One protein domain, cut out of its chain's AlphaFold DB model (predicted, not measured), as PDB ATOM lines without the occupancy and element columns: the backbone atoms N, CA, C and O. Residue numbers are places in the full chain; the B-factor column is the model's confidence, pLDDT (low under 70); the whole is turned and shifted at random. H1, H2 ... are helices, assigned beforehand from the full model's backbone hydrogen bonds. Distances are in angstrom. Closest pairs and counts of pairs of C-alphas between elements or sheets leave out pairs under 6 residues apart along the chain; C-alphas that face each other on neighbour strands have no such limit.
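Overview. This is residues 65 to 227 of the 362 residues of an uncharacterized protein of Photinus pyralis (UniProt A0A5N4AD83). Two layers of helices are stacked face to face: H2, H4 and H7 run side by side in one, and H1, H3, H6 and H8 form the other, running broadly against them. The short H5 fills the gap between the layers near one end, and the long link of residues 147 to 159 loops round the outside at that end. The printed part has 163 residues, with eight named helices, H1 to H8 in order, and no named strand; the class is all helix. It is compact, with a radius of gyration of the C-alphas of 14.8 A, and rounded, spanning 39 by 37 by 28 A.

Along the chain. H1, residues 69 to 86, begins at C-alpha 69 (137.197, 14.519, -32.322), is 23.8 A long and has a kink of 54 degrees near residue 80. H2 is residues 89 to 101, 18.0 A; H3 residues 109 to 123, 20.8 A; H4 residues 128 to 146, 26.9 A. H5 is residues 160 to 166 and H6 residues 168 to 178. H7, residues 184 to 203, 27.9 A, has a kink of 37 degrees near residue 197. H8, residues 206 to 224, 24.4 A, has a kink of 65 degrees near residue 218 and ends at C-alpha 224 (109.225, 32.582, -45.051).

Arrangement. H1, H2, H3, H4, H6, H7 and H8 make an up and down bundle, each running against the one before it. H3 is the hub, touching five helices. H1 and H3 touch at Leu 70 and Cys 111, closest C-alphas 5.2 A, at a shallow tilt of 15 degrees, the same way. H3 and H6 touch at Leu 120 and Ile 170, 6.2 A, at a shallow tilt of 10 degrees. H4 touches H7 at Glu 139 and Ile 193, 5.4 A, at a shallow tilt of 19 degrees, the same way. H2 touches H5 with residues 99 to 101 alone, closest C-alphas Ala 100 and Gln 161, 4.4 A. H7 and H8, a hairpin, only just touch, with 3 pairs of C-alphas within 8 A. H1 and H8 are apart. In H2, H3, H4 and H6 every O i to N i+4 pair is within hydrogen-bond range; in H1 8 of 14 are, in H7 13 of 16, in H8 11 of 15, and in H5 0 of 3, beside 3 of 4 O i to N i+3 pairs.

Size, cuts and confidence. The C-alphas farthest apart, of Ser 66 and Ala 227, are 44.7 A apart. The printed part has no cut. The link from H4 to H5 is long, 13 residues. Mean pLDDT of the printed part is 92.1; residues 148 to 156 are under 70.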
ATOM      1  N   ASP A  65     140.989  17.931 -25.040       83.81
ATOM      2  CA  ASP A  65     142.053  18.529 -25.844       83.81
ATOM      3  C   ASP A  65     142.992  17.492 -26.453       83.81
ATOM      4  O   ASP A  65     143.443  17.683 -27.581       83.81
ATOM      5  N   SER A  66     143.198  16.367 -25.767       89.25
ATOM      6  CA  SER A  66     144.074  15.278 -26.206       89.25
ATOM      7  C   SER A  66     143.363  14.194 -27.017       89.25
ATOM      8  O   SER A  66     144.023  13.385 -27.669       89.25
ATOM      9  N   LEU A  67     142.029  14.156 -26.994       90.12
ATOM     10  CA  LEU A  67     141.255  13.134 -27.692       90.12
ATOM     11  C   LEU A  67     141.005  13.478 -29.172       90.12
ATOM     12  O   LEU A  67     140.753  14.642 -29.511       90.12
ATOM     13  N   PRO A  68     140.975  12.460 -30.057       92.06
ATOM     14  CA  PRO A  68     140.395  12.598 -31.387       92.06
ATOM     15  C   PRO A  68     138.946  13.091 -31.310       92.06
ATOM     16  O   PRO A  68     138.207  12.726 -30.396       92.06
ATOM     17  N   VAL A  69     138.529  13.883 -32.301       92.12
ATOM     18  CA  VAL A  69     137.197  14.519 -32.322       92.12
ATOM     19  C   VAL A  69     136.072  13.499 -32.200       92.12
ATOM     20  O   VAL A  69     135.160  13.723 -31.417       92.12
ATOM     21  N   LEU A  70     136.155  12.375 -32.920       94.00
ATOM     22  CA  LEU A  70     135.136  11.326 -32.872       94.00
ATOM     23  C   LEU A  70     134.933  10.815 -31.440       94.00
ATOM     24  O   LEU A  70     133.842  10.947 -30.901       94.00
ATOM     25  N   ASN A  71     136.007  10.364 -30.791       94.94
ATOM     26  CA  ASN A  71     135.963   9.848 -29.422       94.94
ATOM     27  C   ASN A  71     135.467  10.906 -28.421       94.94
ATOM     28  O   ASN A  71     134.774  10.584 -27.461       94.94
ATOM     29  N   ALA A  72     135.824  12.180 -28.622       95.69
ATOM     30  CA  ALA A  72     135.319  13.269 -27.791       95.69
ATOM     31  C   ALA A  72     133.803  13.473 -27.976       95.69
ATOM     32  O   ALA A  72     133.093  13.681 -26.993       95.69
ATOM     33  N   MET A  73     133.292  13.373 -29.207       95.56
ATOM     34  CA  MET A  73     131.856  13.487 -29.487       95.56
ATOM     35  C   MET A  73     131.066  12.252 -29.034       95.56
ATOM     36  O   MET A  73     129.944  12.406 -28.562       95.56
ATOM     37  N   GLU A  74     131.640  11.050 -29.095       95.94
ATOM     38  CA  GLU A  74     131.049   9.834 -28.515       95.94
ATOM     39  C   GLU A  74     130.916   9.957 -26.993       95.94
ATOM     40  O   GLU A  74     129.834   9.756 -26.445       95.94
ATOM     41  N   LEU A  75     131.976  10.412 -26.312       96.62
ATOM     42  CA  LEU A  75     131.906  10.710 -24.879       96.62
ATOM     43  C   LEU A  75     130.867  11.790 -24.568       96.62
ATOM     44  O   LEU A  75     130.175  11.690 -23.557       96.62
ATOM     45  N   ALA A  76     130.739  12.810 -25.422       97.19
ATOM     46  CA  ALA A  76     129.686  13.810 -25.282       97.19
ATOM     47  C   ALA A  76     128.295  13.178 -25.419       97.19
ATOM     48  O   ALA A  76     127.414  13.478 -24.619       97.19
ATOM     49  N   ASN A  77     128.099  12.268 -26.372       97.00
ATOM     50  CA  ASN A  77     126.839  11.556 -26.567       97.00
ATOM     51  C   ASN A  77     126.442  10.706 -25.355       97.00
ATOM     52  O   ASN A  77     125.282  10.753 -24.943       97.00
ATOM     53  N   ASP A  78     127.402  10.016 -24.743       95.81
ATOM     54  CA  ASP A  78     127.179   9.240 -23.520       95.81
ATOM     55  C   ASP A  78     126.910  10.145 -22.307       95.81
ATOM     56  O   ASP A  78     126.154   9.798 -21.399       95.81
ATOM     57  N   ALA A  79     127.504  11.338 -22.289       96.44
ATOM     58  CA  ALA A  79     127.407  12.309 -21.204       96.44
ATOM     59  C   ALA A  79     126.056  13.049 -21.127       96.44
ATOM     60  O   ALA A  79     125.660  13.477 -20.043       96.44
ATOM     61  N   VAL A  80     125.328  13.187 -22.244       95.88
ATOM     62  CA  VAL A  80     124.080  13.978 -22.294       95.88
ATOM     63  C   VAL A  80     123.017  13.472 -21.313       95.88
ATOM     64  O   VAL A  80     122.312  14.288 -20.722       95.88
ATOM     65  N   LEU A  81     122.910  12.155 -21.101       95.38
ATOM     66  CA  LEU A  81     121.872  11.557 -20.248       95.38
ATOM     67  C   LEU A  81     121.872  12.137 -18.823       95.38
ATOM     68  O   LEU A  81     120.812  12.378 -18.249       95.38
ATOM     69  N   SER A  82     123.053  12.379 -18.254       95.81
ATOM     70  CA  SER A  82     123.187  12.897 -16.889       95.81
ATOM     71  C   SER A  82     123.088  14.420 -16.770       95.81
ATOM     72  O   SER A  82     122.986  14.944 -15.655       95.81
ATOM     73  N   LEU A  83     123.061  15.142 -17.896       95.38
ATOM     74  CA  LEU A  83     123.165  16.600 -17.917       95.38
ATOM     75  C   LEU A  83     122.035  17.290 -17.146       95.38
ATOM     76  O   LEU A  83     122.271  18.311 -16.499       95.38
ATOM     77  N   GLY A  84     120.829  16.715 -17.151       93.94
ATOM     78  CA  GLY A  84     119.690  17.255 -16.410       93.94
ATOM     79  C   GLY A  84     119.886  17.313 -14.892       93.94
ATOM     80  O   GLY A  84     119.317  18.191 -14.244       93.94
ATOM     81  N   PHE A  85     120.740  16.452 -14.328       93.19
ATOM     82  CA  PHE A  85     120.991  16.409 -12.885       93.19
ATOM     83  C   PHE A  85     121.984  17.475 -12.428       93.19
ATOM     84  O   PHE A  85     121.776  18.117 -11.402       93.19
ATOM     85  N   HIS A  86     123.072  17.667 -13.175       93.56
ATOM     86  CA  HIS A  86     124.174  18.537 -12.753       93.56
ATOM     87  C   HIS A  86     124.206  19.893 -13.469       93.56
ATOM     88  O   HIS A  86     124.957  20.775 -13.059       93.56
ATOM     89  N   LYS A  87     123.437  20.055 -14.556       93.69
ATOM     90  CA  LYS A  87     123.254  21.301 -15.318       93.69
ATOM     91  C   LYS A  87     124.552  22.061 -15.628       93.69
ATOM     92  O   LYS A  87     124.637  23.280 -15.500       93.69
ATOM     93  N   ASN A  88     125.601  21.334 -16.003       93.50
ATOM     94  CA  ASN A  88     126.930  21.919 -16.160       93.50
ATOM     95  C   ASN A  88     127.024  22.676 -17.498       93.50
ATOM     96  O   ASN A  88     127.046  22.057 -18.559       93.50
ATOM     97  N   SER A  89     127.101  24.007 -17.453       94.19
ATOM     98  CA  SER A  89     127.212  24.852 -18.654       94.19
ATOM     99  C   SER A  89     128.568  24.724 -19.355       94.19
ATOM    100  O   SER A  89     128.640  24.835 -20.579       94.19
ATOM    101  N   SER A  90     129.641  24.420 -18.616       95.06
ATOM    102  CA  SER A  90     130.972  24.194 -19.193       95.06
ATOM    103  C   SER A  90     130.983  23.014 -20.165       95.06
ATOM    104  O   SER A  90     131.678  23.075 -21.175       95.06
ATOM    105  N   PHE A  91     130.181  21.976 -19.906       96.38
ATOM    106  CA  PHE A  91     129.979  20.859 -20.829       96.38
ATOM    107  C   PHE A  91     129.361  21.328 -22.152       96.38
ATOM    108  O   PHE A  91     129.898  21.017 -23.212       96.38
ATOM    109  N   ILE A  92     128.288  22.127 -22.103       97.56
ATOM    110  CA  ILE A  92     127.633  22.670 -23.306       97.56
ATOM    111  C   ILE A  92     128.632  23.509 -24.110       97.56
ATOM    112  O   ILE A  92     128.816  23.282 -25.304       97.56
ATOM    113  N   ASN A  93     129.336  24.430 -23.446       96.31
ATOM    114  CA  ASN A  93     130.361  25.253 -24.085       96.31
ATOM    115  C   ASN A  93     131.467  24.398 -24.730       96.31
ATOM    116  O   ASN A  93     131.898  24.674 -25.848       96.31
ATOM    117  N   LEU A  94     131.921  23.338 -24.056       96.00
ATOM    118  CA  LEU A  94     132.924  22.427 -24.604       96.00
ATOM    119  C   LEU A  94     132.422  21.724 -25.871       96.00
ATOM    120  O   LEU A  94     133.133  21.720 -26.874       96.00
ATOM    121  N   VAL A  95     131.199  21.188 -25.856       97.00
ATOM    122  CA  VAL A  95     130.588  20.536 -27.025       97.00
ATOM    123  C   VAL A  95     130.503  21.504 -28.207       97.00
ATOM    124  O   VAL A  95     130.981  21.179 -29.293       97.00
ATOM    125  N   ILE A  96     129.993  22.723 -27.997       96.69
ATOM    126  CA  ILE A  96     129.919  23.743 -29.056       96.69
ATOM    127  C   ILE A  96     131.313  24.097 -29.589       96.69
ATOM    128  O   ILE A  96     131.502  24.231 -30.799       96.69
ATOM    129  N   ASN A  97     132.322  24.199 -28.722       93.50
ATOM    130  CA  ASN A  97     133.692  24.470 -29.152       93.50
ATOM    131  C   ASN A  97     134.324  23.306 -29.926       93.50
ATOM    132  O   ASN A  97     135.090  23.565 -30.855       93.50
ATOM    133  N   LEU A  98     134.007  22.051 -29.597       94.12
ATOM    134  CA  LEU A  98     134.434  20.888 -30.380       94.12
ATOM    135  C   LEU A  98     133.797  20.908 -31.776       94.12
ATOM    136  O   LEU A  98     134.518  20.791 -32.773       94.12
ATOM    137  N   CYS A  99     132.483  21.148 -31.848       94.56
ATOM    138  CA  CYS A  99     131.738  21.299 -33.100       94.56
ATOM    139  C   CYS A  99     132.292  22.429 -33.972       94.56
ATOM    140  O   CYS A  99     132.449  22.262 -35.175       94.56
ATOM    141  N   ALA A 100     132.612  23.575 -33.379       92.19
ATOM    142  CA  ALA A 100     133.043  24.736 -34.141       92.19
ATOM    143  C   ALA A 100     134.524  24.684 -34.537       92.19
ATOM    144  O   ALA A 100     134.867  25.081 -35.641       92.19
ATOM    145  N   ASN A 101     135.420  24.222 -33.659       88.94
ATOM    146  CA  ASN A 101     136.866  24.336 -33.894       88.94
ATOM    147  C   ASN A 101     137.512  23.067 -34.435       88.94
ATOM    148  O   ASN A 101     138.486  23.166 -35.174       88.94
ATOM    149  N   LYS A 102     137.034  21.882 -34.045       89.88
ATOM    150  CA  LYS A 102     137.696  20.625 -34.422       89.88
ATOM    151  C   LYS A 102     136.960  19.881 -35.531       89.88
ATOM    152  O   LYS A 102     137.603  19.261 -36.375       89.88
ATOM    153  N   LEU A 103     135.629  19.965 -35.560       90.00
ATOM    154  CA  LEU A 103     134.815  19.283 -36.567       90.00
ATOM    155  C   LEU A 103     135.096  19.747 -38.013       90.00
ATOM    156  O   LEU A 103     135.196  18.890 -38.882       90.00
ATOM    157  N   PRO A 104     135.318  21.042 -38.323       89.31
ATOM    158  CA  PRO A 104     135.571  21.453 -39.709       89.31
ATOM    159  C   PRO A 104     136.856  20.870 -40.313       89.31
ATOM    160  O   PRO A 104     136.978  20.777 -41.533       89.31
ATOM    161  N   ALA A 105     137.816  20.474 -39.471       86.50
ATOM    162  CA  ALA A 105     139.063  19.852 -39.903       86.50
ATOM    163  C   ALA A 105     138.916  18.346 -40.202       86.50
ATOM    164  O   ALA A 105     139.806  17.761 -40.822       86.50
ATOM    165  N   THR A 106     137.820  17.700 -39.780       85.62
ATOM    166  CA  THR A 106     137.584  16.287 -40.095       85.62
ATOM    167  C   THR A 106     136.935  16.118 -41.465       85.62
ATOM    168  O   THR A 106     136.083  16.895 -41.885       85.62
ATOM    169  N   LYS A 107     137.326  15.051 -42.166       81.00
ATOM    170  CA  LYS A 107     136.690  14.601 -43.415       81.00
ATOM    171  C   LYS A 107     135.703  13.449 -43.192       81.00
ATOM    172  O   LYS A 107     135.157  12.924 -44.155       81.00
ATOM    173  N   LYS A 108     135.520  13.004 -41.943       88.62
ATOM    174  CA  LYS A 108     134.695  11.837 -41.603       88.62
ATOM    175  C   LYS A 108     133.260  12.260 -41.302       88.62
ATOM    176  O   LYS A 108     133.023  12.911 -40.287       88.62
ATOM    177  N   GLU A 109     132.316  11.827 -42.134       91.56
ATOM    178  CA  GLU A 109     130.879  12.103 -41.957       91.56
ATOM    179  C   GLU A 109     130.330  11.552 -40.633       91.56
ATOM    180  O   GLU A 109     129.518  12.198 -39.982       91.56
ATOM    181  N   GLU A 110     130.850  10.416 -40.167       93.62
ATOM    182  CA  GLU A 110     130.516   9.829 -38.862       93.62
ATOM    183  C   GLU A 110     130.683  10.831 -37.704       93.62
ATOM    184  O   GLU A 110     129.835  10.921 -36.819       93.62
ATOM    185  N   CYS A 111     131.730  11.664 -37.740       92.88
ATOM    186  CA  CYS A 111     131.934  12.687 -36.713       92.88
ATOM    187  C   CYS A 111     130.814  13.735 -36.735       92.88
ATOM    188  O   CYS A 111     130.389  14.198 -35.677       92.88
ATOM    189  N   PHE A 112     130.347  14.119 -37.928       93.25
ATOM    190  CA  PHE A 112     129.246  15.067 -38.083       93.25
ATOM    191  C   PHE A 112     127.924  14.465 -37.606       93.25
ATOM    192  O   PHE A 112     127.166  15.165 -36.948       93.25
ATOM    193  N   GLN A 113     127.676  13.177 -37.856       95.50
ATOM    194  CA  GLN A 113     126.467  12.482 -37.396       95.50
ATOM    195  C   GLN A 113     126.383  12.411 -35.867       95.50
ATOM    196  O   GLN A 113     125.348  12.739 -35.284       95.50
ATOM    197  N   VAL A 114     127.480  12.042 -35.195       96.56
ATOM    198  CA  VAL A 114     127.516  12.024 -33.722       96.56
ATOM    199  C   VAL A 114     127.358  13.444 -33.172       96.56
ATOM    200  O   VAL A 114     126.574  13.662 -32.252       96.56
ATOM    201  N   ALA A 115     128.036  14.429 -33.769       96.25
ATOM    202  CA  ALA A 115     127.908  15.829 -33.374       96.25
ATOM    203  C   ALA A 115     126.480  16.370 -33.513       96.25
ATOM    204  O   ALA A 115     125.990  17.052 -32.613       96.25
ATOM    205  N   GLU A 116     125.818  16.044 -34.620       97.00
ATOM    206  CA  GLU A 116     124.435  16.412 -34.902       97.00
ATOM    207  C   GLU A 116     123.484  15.826 -33.852       97.00
ATOM    208  O   GLU A 116     122.707  16.565 -33.251       97.00
ATOM    209  N   SER A 117     123.619  14.531 -33.548       97.62
ATOM    210  CA  SER A 117     122.834  13.852 -32.509       97.62
ATOM    211  C   SER A 117     123.004  14.497 -31.130       97.62
ATOM    212  O   SER A 117     122.017  14.780 -30.447       97.62
ATOM    213  N   VAL A 118     124.246  14.784 -30.722       98.19
ATOM    214  CA  VAL A 118     124.527  15.448 -29.440       98.19
ATOM    215  C   VAL A 118     123.896  16.833 -29.400       98.19
ATOM    216  O   VAL A 118     123.188  17.155 -28.447       98.19
ATOM    217  N   LEU A 119     124.128  17.653 -30.425       98.12
ATOM    218  CA  LEU A 119     123.658  19.033 -30.428       98.12
ATOM    219  C   LEU A 119     122.128  19.123 -30.467       98.12
ATOM    220  O   LEU A 119     121.563  19.957 -29.764       98.12
ATOM    221  N   LEU A 120     121.451  18.239 -31.204       98.19
ATOM    222  CA  LEU A 120     119.990  18.156 -31.182       98.19
ATOM    223  C   LEU A 120     119.460  17.834 -29.785       98.19
ATOM    224  O   LEU A 120     118.544  18.504 -29.317       98.19
ATOM    225  N   LYS A 121     120.064  16.871 -29.073       98.00
ATOM    226  CA  LYS A 121     119.657  16.557 -27.691       98.00
ATOM    227  C   LYS A 121     119.840  17.746 -26.742       98.00
ATOM    228  O   LYS A 121     119.103  17.859 -25.767       98.00
ATOM    229  N   LEU A 122     120.815  18.617 -27.008       98.44
ATOM    230  CA  LEU A 122     121.052  19.834 -26.229       98.44
ATOM    231  C   LEU A 122     120.059  20.959 -26.578       98.44
ATOM    232  O   LEU A 122     119.503  21.585 -25.675       98.44
ATOM    233  N   LEU A 123     119.792  21.190 -27.868       98.31
ATOM    234  CA  LEU A 123     118.827  22.196 -28.339       98.31
ATOM    235  C   LEU A 123     117.382  21.842 -27.951       98.31
ATOM    236  O   LEU A 123     116.635  22.724 -27.527       98.31
ATOM    237  N   ALA A 124     117.035  20.553 -27.998       96.81
ATOM    238  CA  ALA A 124     115.721  20.012 -27.653       96.81
ATOM    239  C   ALA A 124     115.637  19.473 -26.208       96.81
ATOM    240  O   ALA A 124     114.731  18.713 -25.870       96.81
ATOM    241  N   HIS A 125     116.581  19.836 -25.333       97.25
ATOM    242  CA  HIS A 125     116.660  19.285 -23.979       97.25
ATOM    243  C   HIS A 125     115.405  19.587 -23.127       97.25
ATOM    244  O   HIS A 125     114.874  20.695 -23.143       97.25
ATOM    245  N   ASN A 126     114.965  18.647 -22.284       94.56
ATOM    246  CA  ASN A 126     113.744  18.818 -21.472       94.56
ATOM    247  C   ASN A 126     113.813  20.006 -20.489       94.56
ATOM    248  O   ASN A 126     112.816  20.667 -20.206       94.56
ATOM    249  N   HIS A 127     115.003  20.303 -19.964       95.62
ATOM    250  CA  HIS A 127     115.218  21.471 -19.106       95.62
ATOM    251  C   HIS A 127     115.446  22.757 -19.907       95.62
ATOM    252  O   HIS A 127     116.424  22.890 -20.642       95.62
ATOM    253  N   MET A 128     114.579  23.742 -19.658       96.25
ATOM    254  CA  MET A 128     114.601  25.076 -20.264       96.25
ATOM    255  C   MET A 128     115.961  25.780 -20.163       96.25
ATOM    256  O   MET A 128     116.442  26.313 -21.155       96.25
ATOM    257  N   GLU A 129     116.595  25.744 -18.988       96.31
ATOM    258  CA  GLU A 129     117.892  26.391 -18.734       96.31
ATOM    259  C   GLU A 129     119.003  25.843 -19.644       96.31
ATOM    260  O   GLU A 129     119.817  26.605 -20.158       96.31
ATOM    261  N   LEU A 130     119.008  24.528 -19.897       97.44
ATOM    262  CA  LEU A 130     120.013  23.877 -20.741       97.44
ATOM    263  C   LEU A 130     119.792  24.170 -22.222       97.44
ATOM    264  O   LEU A 130     120.759  24.424 -22.940       97.44
ATOM    265  N   ARG A 131     118.530  24.213 -22.671       97.88
ATOM    266  CA  ARG A 131     118.200  24.686 -24.023       97.88
ATOM    267  C   ARG A 131     118.661  26.123 -24.212       97.88
ATOM    268  O   ARG A 131     119.387  26.409 -25.157       97.88
ATOM    269  N   GLN A 132     118.285  27.011 -23.292       98.50
ATOM    270  CA  GLN A 132     118.635  28.427 -23.369       98.50
ATOM    271  C   GLN A 132     120.151  28.626 -23.419       98.50
ATOM    272  O   GLN A 132     120.634  29.374 -24.266       98.50
ATOM    273  N   GLU A 133     120.900  27.919 -22.572       98.38
ATOM    274  CA  GLU A 133     122.361  27.962 -22.591       98.38
ATOM    275  C   GLU A 133     122.935  27.426 -23.908       98.38
ATOM    276  O   GLU A 133     123.859  28.018 -24.454       98.38
ATOM    277  N   THR A 134     122.366  26.356 -24.470       98.62
ATOM    278  CA  THR A 134     122.811  25.802 -25.759       98.62
ATOM    279  C   THR A 134     122.606  26.803 -26.896       98.62
ATOM    280  O   THR A 134     123.548  27.084 -27.636       98.62
ATOM    281  N   TYR A 135     121.420  27.413 -27.002       98.75
ATOM    282  CA  TYR A 135     121.147  28.462 -27.992       98.75
ATOM    283  C   TYR A 135     122.081  29.667 -27.817       98.75
ATOM    284  O   TYR A 135     122.654  30.144 -28.797       98.75
ATOM    285  N   ARG A 136     122.305  30.110 -26.572       98.50
ATOM    286  CA  ARG A 136     123.232  31.205 -26.252       98.50
ATOM    287  C   ARG A 136     124.664  30.897 -26.695       98.50
ATOM    288  O   ARG A 136     125.339  31.761 -27.245       98.50
ATOM    289  N   GLN A 137     125.141  29.671 -26.471       98.06
ATOM    290  CA  GLN A 137     126.486  29.258 -26.881       98.06
ATOM    291  C   GLN A 137     126.612  29.158 -28.407       98.06
ATOM    292  O   GLN A 137     127.609  29.620 -28.964       98.06
ATOM    293  N   CYS A 138     125.595  28.639 -29.104       97.94
ATOM    294  CA  CYS A 138     125.539  28.658 -30.569       97.94
ATOM    295  C   CYS A 138     125.589  30.091 -31.126       97.94
ATOM    296  O   CYS A 138     126.375  30.371 -32.032       97.94
ATOM    297  N   GLU A 139     124.803  31.009 -30.555       97.38
ATOM    298  CA  GLU A 139     124.784  32.424 -30.938       97.38
ATOM    299  C   GLU A 139     126.142  33.098 -30.680       97.38
ATOM    300  O   GLU A 139     126.729  33.722 -31.567       97.38
ATOM    301  N   SER A 140     126.700  32.922 -29.482       95.00
ATOM    302  CA  SER A 140     128.021  33.457 -29.154       95.00
ATOM    303  C   SER A 140     129.082  32.957 -30.136       95.00
ATOM    304  O   SER A 140     129.987  33.705 -30.516       95.00
ATOM    305  N   ARG A 141     128.980  31.695 -30.564       92.62
ATOM    306  CA  ARG A 141     129.934  31.078 -31.481       92.62
ATOM    307  C   ARG A 141     129.809  31.611 -32.902       92.62
ATOM    308  O   ARG A 141     130.835  31.885 -33.531       92.62
ATOM    309  N   ILE A 142     128.591  31.776 -33.410       92.44
ATOM    310  CA  ILE A 142     128.383  32.320 -34.752       92.44
ATOM    311  C   ILE A 142     128.781  33.799 -34.816       92.44
ATOM    312  O   ILE A 142     129.481  34.181 -35.747       92.44
ATOM    313  N   ILE A 143     128.483  34.601 -33.788       91.81
ATOM    314  CA  ILE A 143     128.926  36.005 -33.707       91.81
ATOM    315  C   ILE A 143     130.456  36.101 -33.648       91.81
ATOM    316  O   ILE A 143     131.048  36.960 -34.296       91.81
ATOM    317  N   ALA A 144     131.129  35.217 -32.910       88.00
ATOM    318  CA  ALA A 144     132.593  35.204 -32.878       88.00
ATOM    319  C   ALA A 144     133.214  34.812 -34.235       88.00
ATOM    320  O   ALA A 144     134.322  35.240 -34.556       88.00
ATOM    321  N   THR A 145     132.503  33.996 -35.019       85.06
ATOM    322  CA  THR A 145     132.996  33.439 -36.285       85.06
ATOM    323  C   THR A 145     132.677  34.325 -37.485       85.06
ATOM    324  O   THR A 145     133.499  34.424 -38.377       85.06
ATOM    325  N   ILE A 146     131.495  34.940 -37.538       83.50
ATOM    326  CA  ILE A 146     130.994  35.734 -38.675       83.50
ATOM    327  C   ILE A 146     130.270  37.012 -38.208       83.50
ATOM    328  O   ILE A 146     129.350  37.501 -38.858       83.50
ATOM    329  N   GLY A 147     130.646  37.547 -37.048       74.50
ATOM    330  CA  GLY A 147     130.195  38.856 -36.577       74.50
ATOM    331  C   GLY A 147     131.163  39.986 -36.951       74.50
ATOM    332  O   GLY A 147     132.217  39.748 -37.541       74.50
ATOM    333  N   PRO A 148     130.857  41.238 -36.555       67.00
ATOM    334  CA  PRO A 148     131.666  42.418 -36.888       67.00
ATOM    335  C   PRO A 148     133.113  42.354 -36.377       67.00
ATOM    336  O   PRO A 148     134.000  43.004 -36.921       67.00
ATOM    337  N   LYS A 149     133.348  41.574 -35.316       64.75
ATOM    338  CA  LYS A 149     134.667  41.294 -34.736       64.75
ATOM    339  C   LYS A 149     135.128  39.901 -35.168       64.75
ATOM    340  O   LYS A 149     135.319  39.027 -34.328       64.75
ATOM    341  N   PHE A 150     135.203  39.695 -36.482       65.69
ATOM    342  CA  PHE A 150     135.591  38.430 -37.097       65.69
ATOM    343  C   PHE A 150     136.926  37.934 -36.527       65.69
ATOM    344  O   PHE A 150     137.967  38.558 -36.734       65.69
ATOM    345  N   ASN A 151     136.898  36.804 -35.819       60.84
ATOM    346  CA  ASN A 151     138.105  36.156 -35.322       60.84
ATOM    347  C   ASN A 151     138.510  35.035 -36.280       60.84
ATOM    348  O   ASN A 151     137.991  33.922 -36.218       60.84
ATOM    349  N   ALA A 152     139.504  35.312 -37.124       58.84
ATOM    350  CA  ALA A 152     140.078  34.356 -38.075       58.84
ATOM    351  C   ALA A 152     140.843  33.182 -37.418       58.84
ATOM    352  O   ALA A 152     141.491  32.405 -38.109       58.84
ATOM    353  N   THR A 153     140.828  33.058 -36.088       54.69
ATOM    354  CA  THR A 153     141.729  32.187 -35.313       54.69
ATOM    355  C   THR A 153     141.274  30.726 -35.216       54.69
ATOM    356  O   THR A 153     141.846  29.958 -34.446       54.69
ATOM    357  N   GLY A 154     140.226  30.326 -35.939       58.06
ATOM    358  CA  GLY A 154     139.731  28.947 -35.946       58.06
ATOM    359  C   GLY A 154     140.499  28.044 -36.917       58.06
ATOM    360  O   GLY A 154     140.984  28.500 -37.948       58.06
ATOM    361  N   ALA A 155     140.568  26.743 -36.623       58.03
ATOM    362  CA  ALA A 155     141.057  25.768 -37.597       58.03
ATOM    363  C   ALA A 155     140.084  25.676 -38.790       58.03
ATOM    364  O   ALA A 155     138.865  25.711 -38.604       58.03
ATOM    365  N   GLY A 156     140.625  25.551 -40.006       69.62
ATOM    366  CA  GLY A 156     139.855  25.442 -41.252       69.62
ATOM    367  C   GLY A 156     139.772  26.741 -42.061       69.62
ATOM    368  O   GLY A 156     140.409  27.741 -41.744       69.62
ATOM    369  N   ALA A 157     138.997  26.714 -43.148       76.25
ATOM    370  CA  ALA A 157     138.760  27.898 -43.973       76.25
ATOM    371  C   ALA A 157     137.954  28.963 -43.194       76.25
ATOM    372  O   ALA A 157     137.135  28.588 -42.344       76.25
ATOM    373  N   PRO A 158     138.123  30.267 -43.492       78.94
ATOM    374  CA  PRO A 158     137.285  31.331 -42.942       78.94
ATOM    375  C   PRO A 158     135.790  30.993 -43.018       78.94
ATOM    376  O   PRO A 158     135.280  30.636 -44.083       78.94
ATOM    377  N   GLY A 159     135.102  31.053 -41.876       83.81
ATOM    378  CA  GLY A 159     133.672  30.752 -41.773       83.81
ATOM    379  C   GLY A 159     133.319  29.274 -41.602       83.81
ATOM    380  O   GLY A 159     132.186  28.964 -41.249       83.81
ATOM    381  N   SER A 160     134.257  28.339 -41.781       88.69
ATOM    382  CA  SER A 160     133.967  26.897 -41.675       88.69
ATOM    383  C   SER A 160     133.497  26.449 -40.283       88.69
ATOM    384  O   SER A 160     132.881  25.394 -40.145       88.69
ATOM    385  N   GLN A 161     133.705  27.270 -39.255       90.12
ATOM    386  CA  GLN A 161     133.273  26.988 -37.890       90.12
ATOM    387  C   GLN A 161     131.746  27.066 -37.713       90.12
ATOM    388  O   GLN A 161     131.246  26.610 -36.689       90.12
ATOM    389  N   ILE A 162     130.993  27.584 -38.694       92.81
ATOM    390  CA  ILE A 162     129.518  27.585 -38.671       92.81
ATOM    391  C   ILE A 162     128.908  26.296 -39.238       92.81
ATOM    392  O   ILE A 162     127.712  26.077 -39.080       92.81
ATOM    393  N   LEU A 163     129.698  25.436 -39.897       93.88
ATOM    394  CA  LEU A 163     129.184  24.298 -40.675       93.88
ATOM    395  C   LEU A 163     128.329  23.324 -39.855       93.88
ATOM    396  O   LEU A 163     127.418  22.708 -40.401       93.88
ATOM    397  N   PHE A 164     128.592  23.195 -38.556       95.12
ATOM    398  CA  PHE A 164     127.785  22.342 -37.686       95.12
ATOM    399  C   PHE A 164     126.341  22.860 -37.540       95.12
ATOM    400  O   PHE A 164     125.428  22.052 -37.435       95.12
ATOM    401  N   LEU A 165     126.111  24.179 -37.601       96.94
ATOM    402  CA  LEU A 165     124.770  24.784 -37.553       96.94
ATOM    403  C   LEU A 165     124.006  24.632 -38.872       96.94
ATOM    404  O   LEU A 165     122.786  24.752 -38.883       96.94
ATOM    405  N   LEU A 166     124.713  24.369 -39.975       96.12
ATOM    406  CA  LEU A 166     124.128  24.195 -41.309       96.12
ATOM    407  C   LEU A 166     123.643  22.764 -41.565       96.12
ATOM    408  O   LEU A 166     123.125  22.459 -42.636       96.12
ATOM    409  N   ARG A 167     123.817  21.859 -40.600       95.88
ATOM    410  CA  ARG A 167     123.249  20.515 -40.671       95.88
ATOM    411  C   ARG A 167     121.728  20.615 -40.659       95.88
ATOM    412  O   ARG A 167     121.165  21.252 -39.770       95.88
ATOM    413  N   ALA A 168     121.070  19.973 -41.623       93.94
ATOM    414  CA  ALA A 168     119.638  20.156 -41.858       93.94
ATOM    415  C   ALA A 168     118.769  19.948 -40.598       93.94
ATOM    416  O   ALA A 168     117.932  20.813 -40.335       93.94
ATOM    417  N   PRO A 169     118.981  18.912 -39.760       95.94
ATOM    418  CA  PRO A 169     118.195  18.750 -38.535       95.94
ATOM    419  C   PRO A 169     118.400  19.878 -37.519       95.94
ATOM    420  O   PRO A 169     117.446  20.319 -36.885       95.94
ATOM    421  N   ILE A 170     119.633  20.373 -37.378       98.19
ATOM    422  CA  ILE A 170     119.967  21.456 -36.443       98.19
ATOM    423  C   ILE A 170     119.366  22.774 -36.929       98.19
ATOM    424  O   ILE A 170     118.761  23.512 -36.154       98.19
ATOM    425  N   LEU A 171     119.499  23.063 -38.222       97.00
ATOM    426  CA  LEU A 171     118.938  24.273 -38.804       97.00
ATOM    427  C   LEU A 171     117.404  24.263 -38.749       97.00
ATOM    428  O   LEU A 171     116.794  25.302 -38.490       97.00
ATOM    429  N   LEU A 172     116.785  23.092 -38.931       95.38
ATOM    430  CA  LEU A 172     115.349  22.892 -38.748       95.38
ATOM    431  C   LEU A 172     114.930  23.134 -37.294       95.38
ATOM    432  O   LEU A 172     113.968  23.860 -37.072       95.38
ATOM    433  N   GLU A 173     115.660  22.589 -36.318       97.44
ATOM    434  CA  GLU A 173     115.403  22.804 -34.888       97.44
ATOM    435  C   GLU A 173     115.398  24.303 -34.539       97.44
ATOM    436  O   GLU A 173     114.452  24.811 -33.933       97.44
ATOM    437  N   ILE A 174     116.413  25.036 -35.007       98.38
ATOM    438  CA  ILE A 174     116.548  26.483 -34.785       98.38
ATOM    439  C   ILE A 174     115.417  27.257 -35.478       98.38
ATOM    440  O   ILE A 174     114.827  28.160 -34.880       98.38
ATOM    441  N   SER A 175     115.106  26.909 -36.729       95.06
ATOM    442  CA  SER A 175     114.109  27.622 -37.539       95.06
ATOM    443  C   SER A 175     112.680  27.360 -37.074       95.06
ATOM    444  O   SER A 175     111.863  28.273 -37.077       95.06
ATOM    445  N   LEU A 176     112.367  26.127 -36.673       92.88
ATOM    446  CA  LEU A 176     111.016  25.725 -36.301       92.88
ATOM    447  C   LEU A 176     110.746  25.968 -34.818       92.88
ATOM    448  O   LEU A 176     109.786  26.659 -34.485       92.88
ATOM    449  N   TYR A 177     111.583  25.433 -33.928       94.81
ATOM    450  CA  TYR A 177     111.353  25.488 -32.481       94.81
ATOM    451  C   TYR A 177     112.054  26.674 -31.821       94.81
ATOM    452  O   TYR A 177     111.502  27.277 -30.901       94.81
ATOM    453  N   GLY A 178     113.241  27.053 -32.302       97.81
ATOM    454  CA  GLY A 178     113.959  28.224 -31.802       97.81
ATOM    455  C   GLY A 178     113.162  29.514 -32.007       97.81
ATOM    456  O   GLY A 178     112.857  30.213 -31.041       97.81
ATOM    457  N   LEU A 179     112.749  29.802 -33.247       95.69
ATOM    458  CA  LEU A 179     112.003  31.026 -33.584       95.69
ATOM    459  C   LEU A 179     110.601  31.111 -32.967       95.69
ATOM    460  O   LEU A 179     110.095  32.216 -32.763       95.69
ATOM    461  N   THR A 180     109.965  29.975 -32.678       94.56
ATOM    462  CA  THR A 180     108.611  29.921 -32.095       94.56
ATOM    463  C   THR A 180     108.613  29.638 -30.594       94.56
ATOM    464  O   THR A 180     107.549  29.477 -29.998       94.56
ATOM    465  N   SER A 181     109.790  29.616 -29.960       96.31
ATOM    466  CA  SER A 181     109.916  29.327 -28.536       96.31
ATOM    467  C   SER A 181     109.112  30.303 -27.675       96.31
ATOM    468  O   SER A 181     109.155  31.522 -27.862       96.31
ATOM    469  N   GLU A 182     108.432  29.767 -26.661       95.44
ATOM    470  CA  GLU A 182     107.786  30.568 -25.617       95.44
ATOM    471  C   GLU A 182     108.815  31.359 -24.790       95.44
ATOM    472  O   GLU A 182     108.512  32.435 -24.266       95.44
ATOM    473  N   ASN A 183     110.060  30.870 -24.711       97.62
ATOM    474  CA  ASN A 183     111.154  31.577 -24.060       97.62
ATOM    475  C   ASN A 183     111.747  32.636 -25.004       97.62
ATOM    476  O   ASN A 183     112.366  32.321 -26.024       97.62
ATOM    477  N   LYS A 184     111.611  33.908 -24.613       97.88
ATOM    478  CA  LYS A 184     112.068  35.062 -25.400       97.88
ATOM    479  C   LYS A 184     113.577  35.124 -25.619       97.88
ATOM    480  O   LYS A 184     113.996  35.618 -26.661       97.88
ATOM    481  N   GLU A 185     114.381  34.598 -24.699       98.38
ATOM    482  CA  GLU A 185     115.831  34.529 -24.892       98.38
ATOM    483  C   GLU A 185     116.192  33.491 -25.957       98.38
ATOM    484  O   GLU A 185     116.974  33.802 -26.850       98.38
ATOM    485  N   ILE A 186     115.565  32.305 -25.951       98.62
ATOM    486  CA  ILE A 186     115.761  31.323 -27.035       98.62
ATOM    487  C   ILE A 186     115.344  31.906 -28.379       98.62
ATOM    488  O   ILE A 186     116.114  31.825 -29.334       98.62
ATOM    489  N   GLN A 187     114.164  32.526 -28.440       98.25
ATOM    490  CA  GLN A 187     113.674  33.166 -29.659       98.25
ATOM    491  C   GLN A 187     114.675  34.199 -30.192       98.25
ATOM    492  O   GLN A 187     114.980  34.207 -31.383       98.25
ATOM    493  N   LYS A 188     115.229  35.034 -29.309       98.44
ATOM    494  CA  LYS A 188     116.242  36.038 -29.651       98.44
ATOM    495  C   LYS A 188     117.546  35.413 -30.152       98.44
ATOM    496  O   LYS A 188     118.072  35.863 -31.166       98.44
ATOM    497  N   TYR A 189     118.062  34.386 -29.477       98.69
ATOM    498  CA  TYR A 189     119.281  33.696 -29.904       98.69
ATOM    499  C   TYR A 189     119.090  33.005 -31.259       98.69
ATOM    500  O   TYR A 189     119.958  33.109 -32.123       98.69
ATOM    501  N   ALA A 190     117.948  32.348 -31.479       98.50
ATOM    502  CA  ALA A 190     117.608  31.727 -32.758       98.50
ATOM    503  C   ALA A 190     117.503  32.760 -33.893       98.50
ATOM    504  O   ALA A 190     118.082  32.549 -34.960       98.50
ATOM    505  N   ASP A 191     116.831  33.893 -33.646       98.00
ATOM    506  CA  ASP A 191     116.736  35.008 -34.599       98.00
ATOM    507  C   ASP A 191     118.132  35.503 -34.991       98.00
ATOM    508  O   ASP A 191     118.485  35.521 -36.171       98.00
ATOM    509  N   ASN A 192     118.977  35.777 -33.995       97.69
ATOM    510  CA  ASN A 192     120.335  36.242 -34.223       97.69
ATOM    511  C   ASN A 192     121.184  35.211 -34.975       97.69
ATOM    512  O   ASN A 192     121.890  35.597 -35.908       97.69
ATOM    513  N   ILE A 193     121.109  33.920 -34.639       98.06
ATOM    514  CA  ILE A 193     121.820  32.867 -35.381       98.06
ATOM    515  C   ILE A 193     121.434  32.914 -36.864       98.06
ATOM    516  O   ILE A 193     122.310  33.010 -37.725       98.06
ATOM    517  N   LEU A 194     120.137  32.916 -37.174       98.00
ATOM    518  CA  LEU A 194     119.655  32.900 -38.555       98.00
ATOM    519  C   LEU A 194     119.990  34.189 -39.310       98.00
ATOM    520  O   LEU A 194     120.390  34.124 -40.470       98.00
ATOM    521  N   VAL A 195     119.912  35.356 -38.662       97.19
ATOM    522  CA  VAL A 195     120.348  36.630 -39.258       97.19
ATOM    523  C   VAL A 195     121.813  36.568 -39.675       97.19
ATOM    524  O   VAL A 195     122.146  37.017 -40.773       97.19
ATOM    525  N   HIS A 196     122.684  36.022 -38.822       95.81
ATOM    526  CA  HIS A 196     124.103  35.903 -39.143       95.81
ATOM    527  C   HIS A 196     124.327  34.911 -40.286       95.81
ATOM    528  O   HIS A 196     125.060  35.253 -41.210       95.81
ATOM    529  N   ILE A 197     123.653  33.753 -40.297       95.81
ATOM    530  CA  ILE A 197     123.730  32.788 -41.412       95.81
ATOM    531  C   ILE A 197     123.318  33.447 -42.736       95.81
ATOM    532  O   ILE A 197     124.065  33.395 -43.710       95.81
ATOM    533  N   LEU A 198     122.169  34.127 -42.773       94.81
ATOM    534  CA  LEU A 198     121.639  34.741 -43.998       94.81
ATOM    535  C   LEU A 198     122.501  35.891 -44.541       94.81
ATOM    536  O   LEU A 198     122.388  36.242 -45.713       94.81
ATOM    537  N   LYS A 199     123.344  36.498 -43.701       92.50
ATOM    538  CA  LYS A 199     124.178  37.660 -44.051       92.50
ATOM    539  C   LYS A 199     125.666  37.343 -44.155       92.50
ATOM    540  O   LYS A 199     126.464  38.259 -44.353       92.50
ATOM    541  N   CYS A 200     126.066  36.080 -44.026       92.12
ATOM    542  CA  CYS A 200     127.477  35.737 -43.883       92.12
ATOM    543  C   CYS A 200     128.277  35.745 -45.188       92.12
ATOM    544  O   CYS A 200     129.486  35.561 -45.112       92.12
ATOM    545  N   GLN A 201     127.655  35.944 -46.359       91.62
ATOM    546  CA  GLN A 201     128.304  35.779 -47.671       91.62
ATOM    547  C   GLN A 201     129.669  36.472 -47.767       91.62
ATOM    548  O   GLN A 201     130.640  35.859 -48.192       91.62
ATOM    549  N   ILE A 202     129.761  37.732 -47.333       87.69
ATOM    550  CA  ILE A 202     130.989  38.541 -47.437       87.69
ATOM    551  C   ILE A 202     132.075  38.067 -46.447       87.69
ATOM    552  O   ILE A 202     133.255  38.359 -46.621       87.69
ATOM    553  N   LEU A 203     131.690  37.334 -45.400       88.75
ATOM    554  CA  LEU A 203     132.556  36.916 -44.292       88.75
ATOM    555  C   LEU A 203     133.062  35.475 -44.426       88.75
ATOM    556  O   LEU A 203     133.876  35.031 -43.615       88.75
ATOM    557  N   VAL A 204     132.575  34.728 -45.415       89.19
ATOM    558  CA  VAL A 204     132.921  33.319 -45.621       89.19
ATOM    559  C   VAL A 204     133.490  33.106 -47.019       89.19
ATOM    560  O   VAL A 204     133.306  33.921 -47.918       89.19
ATOM    561  N   THR A 205     134.202  31.999 -47.220       90.38
ATOM    562  CA  THR A 205     134.653  31.633 -48.569       90.38
ATOM    563  C   THR A 205     133.474  31.193 -49.436       90.38
ATOM    564  O   THR A 205     132.467  30.706 -48.922       90.38
ATOM    565  N   GLU A 206     133.618  31.277 -50.759       91.69
ATOM    566  CA  GLU A 206     132.592  30.833 -51.717       91.69
ATOM    567  C   GLU A 206     132.140  29.383 -51.463       91.69
ATOM    568  O   GLU A 206     130.951  29.087 -51.441       91.69
ATOM    569  N   SER A 207     133.080  28.480 -51.158       91.88
ATOM    570  CA  SER A 207     132.759  27.084 -50.828       91.88
ATOM    571  C   SER A 207     131.883  26.947 -49.577       91.88
ATOM    572  O   SER A 207     131.016  26.074 -49.530       91.88
ATOM    573  N   ILE A 208     132.100  27.784 -48.558       92.56
ATOM    574  CA  ILE A 208     131.265  27.790 -47.352       92.56
ATOM    575  C   ILE A 208     129.915  28.440 -47.647       92.56
ATOM    576  O   ILE A 208     128.897  27.927 -47.194       92.56
ATOM    577  N   TRP A 209     129.889  29.508 -48.443       94.50
ATOM    578  CA  TRP A 209     128.646  30.144 -48.864       94.50
ATOM    579  C   TRP A 209     127.732  29.193 -49.645       94.50
ATOM    580  O   TRP A 209     126.545  29.114 -49.344       94.50
ATOM    581  N   ASN A 210     128.278  28.392 -50.561       94.25
ATOM    582  CA  ASN A 210     127.494  27.390 -51.288       94.25
ATOM    583  C   ASN A 210     126.828  26.395 -50.323       94.25
ATOM    584  O   ASN A 210     125.638  26.132 -50.438       94.25
ATOM    585  N   LYS A 211     127.549  25.946 -49.285       94.88
ATOM    586  CA  LYS A 211     126.976  25.092 -48.229       94.88
ATOM    587  C   LYS A 211     125.897  25.797 -47.404       94.88
ATOM    588  O   LYS A 211     124.980  25.136 -46.925       94.88
ATOM    589  N   VAL A 212     126.004  27.113 -47.208       95.75
ATOM    590  CA  VAL A 212     124.957  27.912 -46.554       95.75
ATOM    591  C   VAL A 212     123.694  27.916 -47.405       95.75
ATOM    592  O   VAL A 212     122.623  27.634 -46.879       95.75
ATOM    593  N   ILE A 213     123.809  28.173 -48.709       95.19
ATOM    594  CA  ILE A 213     122.659  28.153 -49.619       95.19
ATOM    595  C   ILE A 213     122.034  26.756 -49.683       95.19
ATOM    596  O   ILE A 213     120.825  26.639 -49.481       95.19
ATOM    597  N   ASP A 214     122.840  25.703 -49.842       94.94
ATOM    598  CA  ASP A 214     122.368  24.311 -49.851       94.94
ATOM    599  C   ASP A 214     121.604  23.945 -48.568       94.94
ATOM    600  O   ASP A 214     120.605  23.229 -48.617       94.94
ATOM    601  N   ALA A 215     122.048  24.455 -47.415       95.88
ATOM    602  CA  ALA A 215     121.385  24.230 -46.135       95.88
ATOM    603  C   ALA A 215     120.110  25.069 -45.959       95.88
ATOM    604  O   ALA A 215     119.148  24.601 -45.348       95.88
ATOM    605  N   ILE A 216     120.084  26.299 -46.481       94.69
ATOM    606  CA  ILE A 216     118.950  27.221 -46.345       94.69
ATOM    607  C   ILE A 216     117.781  26.815 -47.241       94.69
ATOM    608  O   ILE A 216     116.639  26.900 -46.793       94.69
ATOM    609  N   LEU A 217     118.025  26.364 -48.475       91.19
ATOM    610  CA  LEU A 217     116.952  26.068 -49.435       91.19
ATOM    611  C   LEU A 217     115.883  25.095 -48.884       91.19
ATOM    612  O   LEU A 217     114.701  25.428 -48.978       91.19
ATOM    613  N   PRO A 218     116.230  23.962 -48.237       89.75
ATOM    614  CA  PRO A 218     115.238  23.052 -47.661       89.75
ATOM    615  C   PRO A 218     114.397  23.657 -46.528       89.75
ATOM    616  O   PRO A 218     113.243  23.272 -46.352       89.75
ATOM    617  N   VAL A 219     114.954  24.591 -45.749       89.12
ATOM    618  CA  VAL A 219     114.258  25.235 -44.618       89.12
ATOM    619  C   VAL A 219     113.615  26.573 -44.995       89.12
ATOM    620  O   VAL A 219     112.866  27.145 -44.204       89.12
ATOM    621  N   LEU A 220     113.863  27.070 -46.207       89.75
ATOM    622  CA  LEU A 220     113.386  28.362 -46.692       89.75
ATOM    623  C   LEU A 220     111.861  28.543 -46.566       89.75
ATOM    624  O   LEU A 220     111.453  29.616 -46.120       89.75
ATOM    625  N   PRO A 221     111.001  27.536 -46.840       87.88
ATOM    626  CA  PRO A 221     109.560  27.669 -46.618       87.88
ATOM    627  C   PRO A 221     109.188  27.984 -45.163       87.88
ATOM    628  O   PRO A 221     108.277  28.771 -44.923       87.88
ATOM    629  N   ILE A 222     109.915  27.416 -44.195       88.31
ATOM    630  CA  ILE A 222     109.708  27.677 -42.763       88.31
ATOM    631  C   ILE A 222     110.165  29.093 -42.431       88.31
ATOM    632  O   ILE A 222     109.447  29.834 -41.764       88.31
ATOM    633  N   LEU A 223     111.325  29.507 -42.949       92.31
ATOM    634  CA  LEU A 223     111.823  30.868 -42.754       92.31
ATOM    635  C   LEU A 223     110.838  31.908 -43.304       92.31
ATOM    636  O   LEU A 223     110.578  32.907 -42.642       92.31
ATOM    637  N   ILE A 224     110.212  31.664 -44.457       92.31
ATOM    638  CA  ILE A 224     109.225  32.582 -45.051       92.31
ATOM    639  C   ILE A 224     108.041  32.864 -44.113       92.31
ATOM    640  O   ILE A 224     107.528  33.982 -44.124       92.31
ATOM    641  N   CYS A 225     107.659  31.936 -43.232       90.44
ATOM    642  CA  CYS A 225     106.633  32.187 -42.210       90.44
ATOM    643  C   CYS A 225     107.001  33.342 -41.256       90.44
ATOM    644  O   CYS A 225     106.119  33.968 -40.673       90.44
ATOM    645  N   HIS A 226     108.293  33.651 -41.130       92.25
ATOM    646  CA  HIS A 226     108.835  34.743 -40.322       92.25
ATOM    647  C   HIS A 226     109.179  35.995 -41.149       92.25
ATOM    648  O   HIS A 226     109.766  36.947 -40.626       92.25
ATOM    649  N   ALA A 227     108.826  36.029 -42.438       94.06
ATOM    650  CA  ALA A 227     109.068  37.178 -43.296       94.06
ATOM    651  C   ALA A 227     108.214  38.387 -42.872       94.06
ATOM    652  O   ALA A 227     106.988  38.334 -42.796       94.06
TER     653      ALA A 227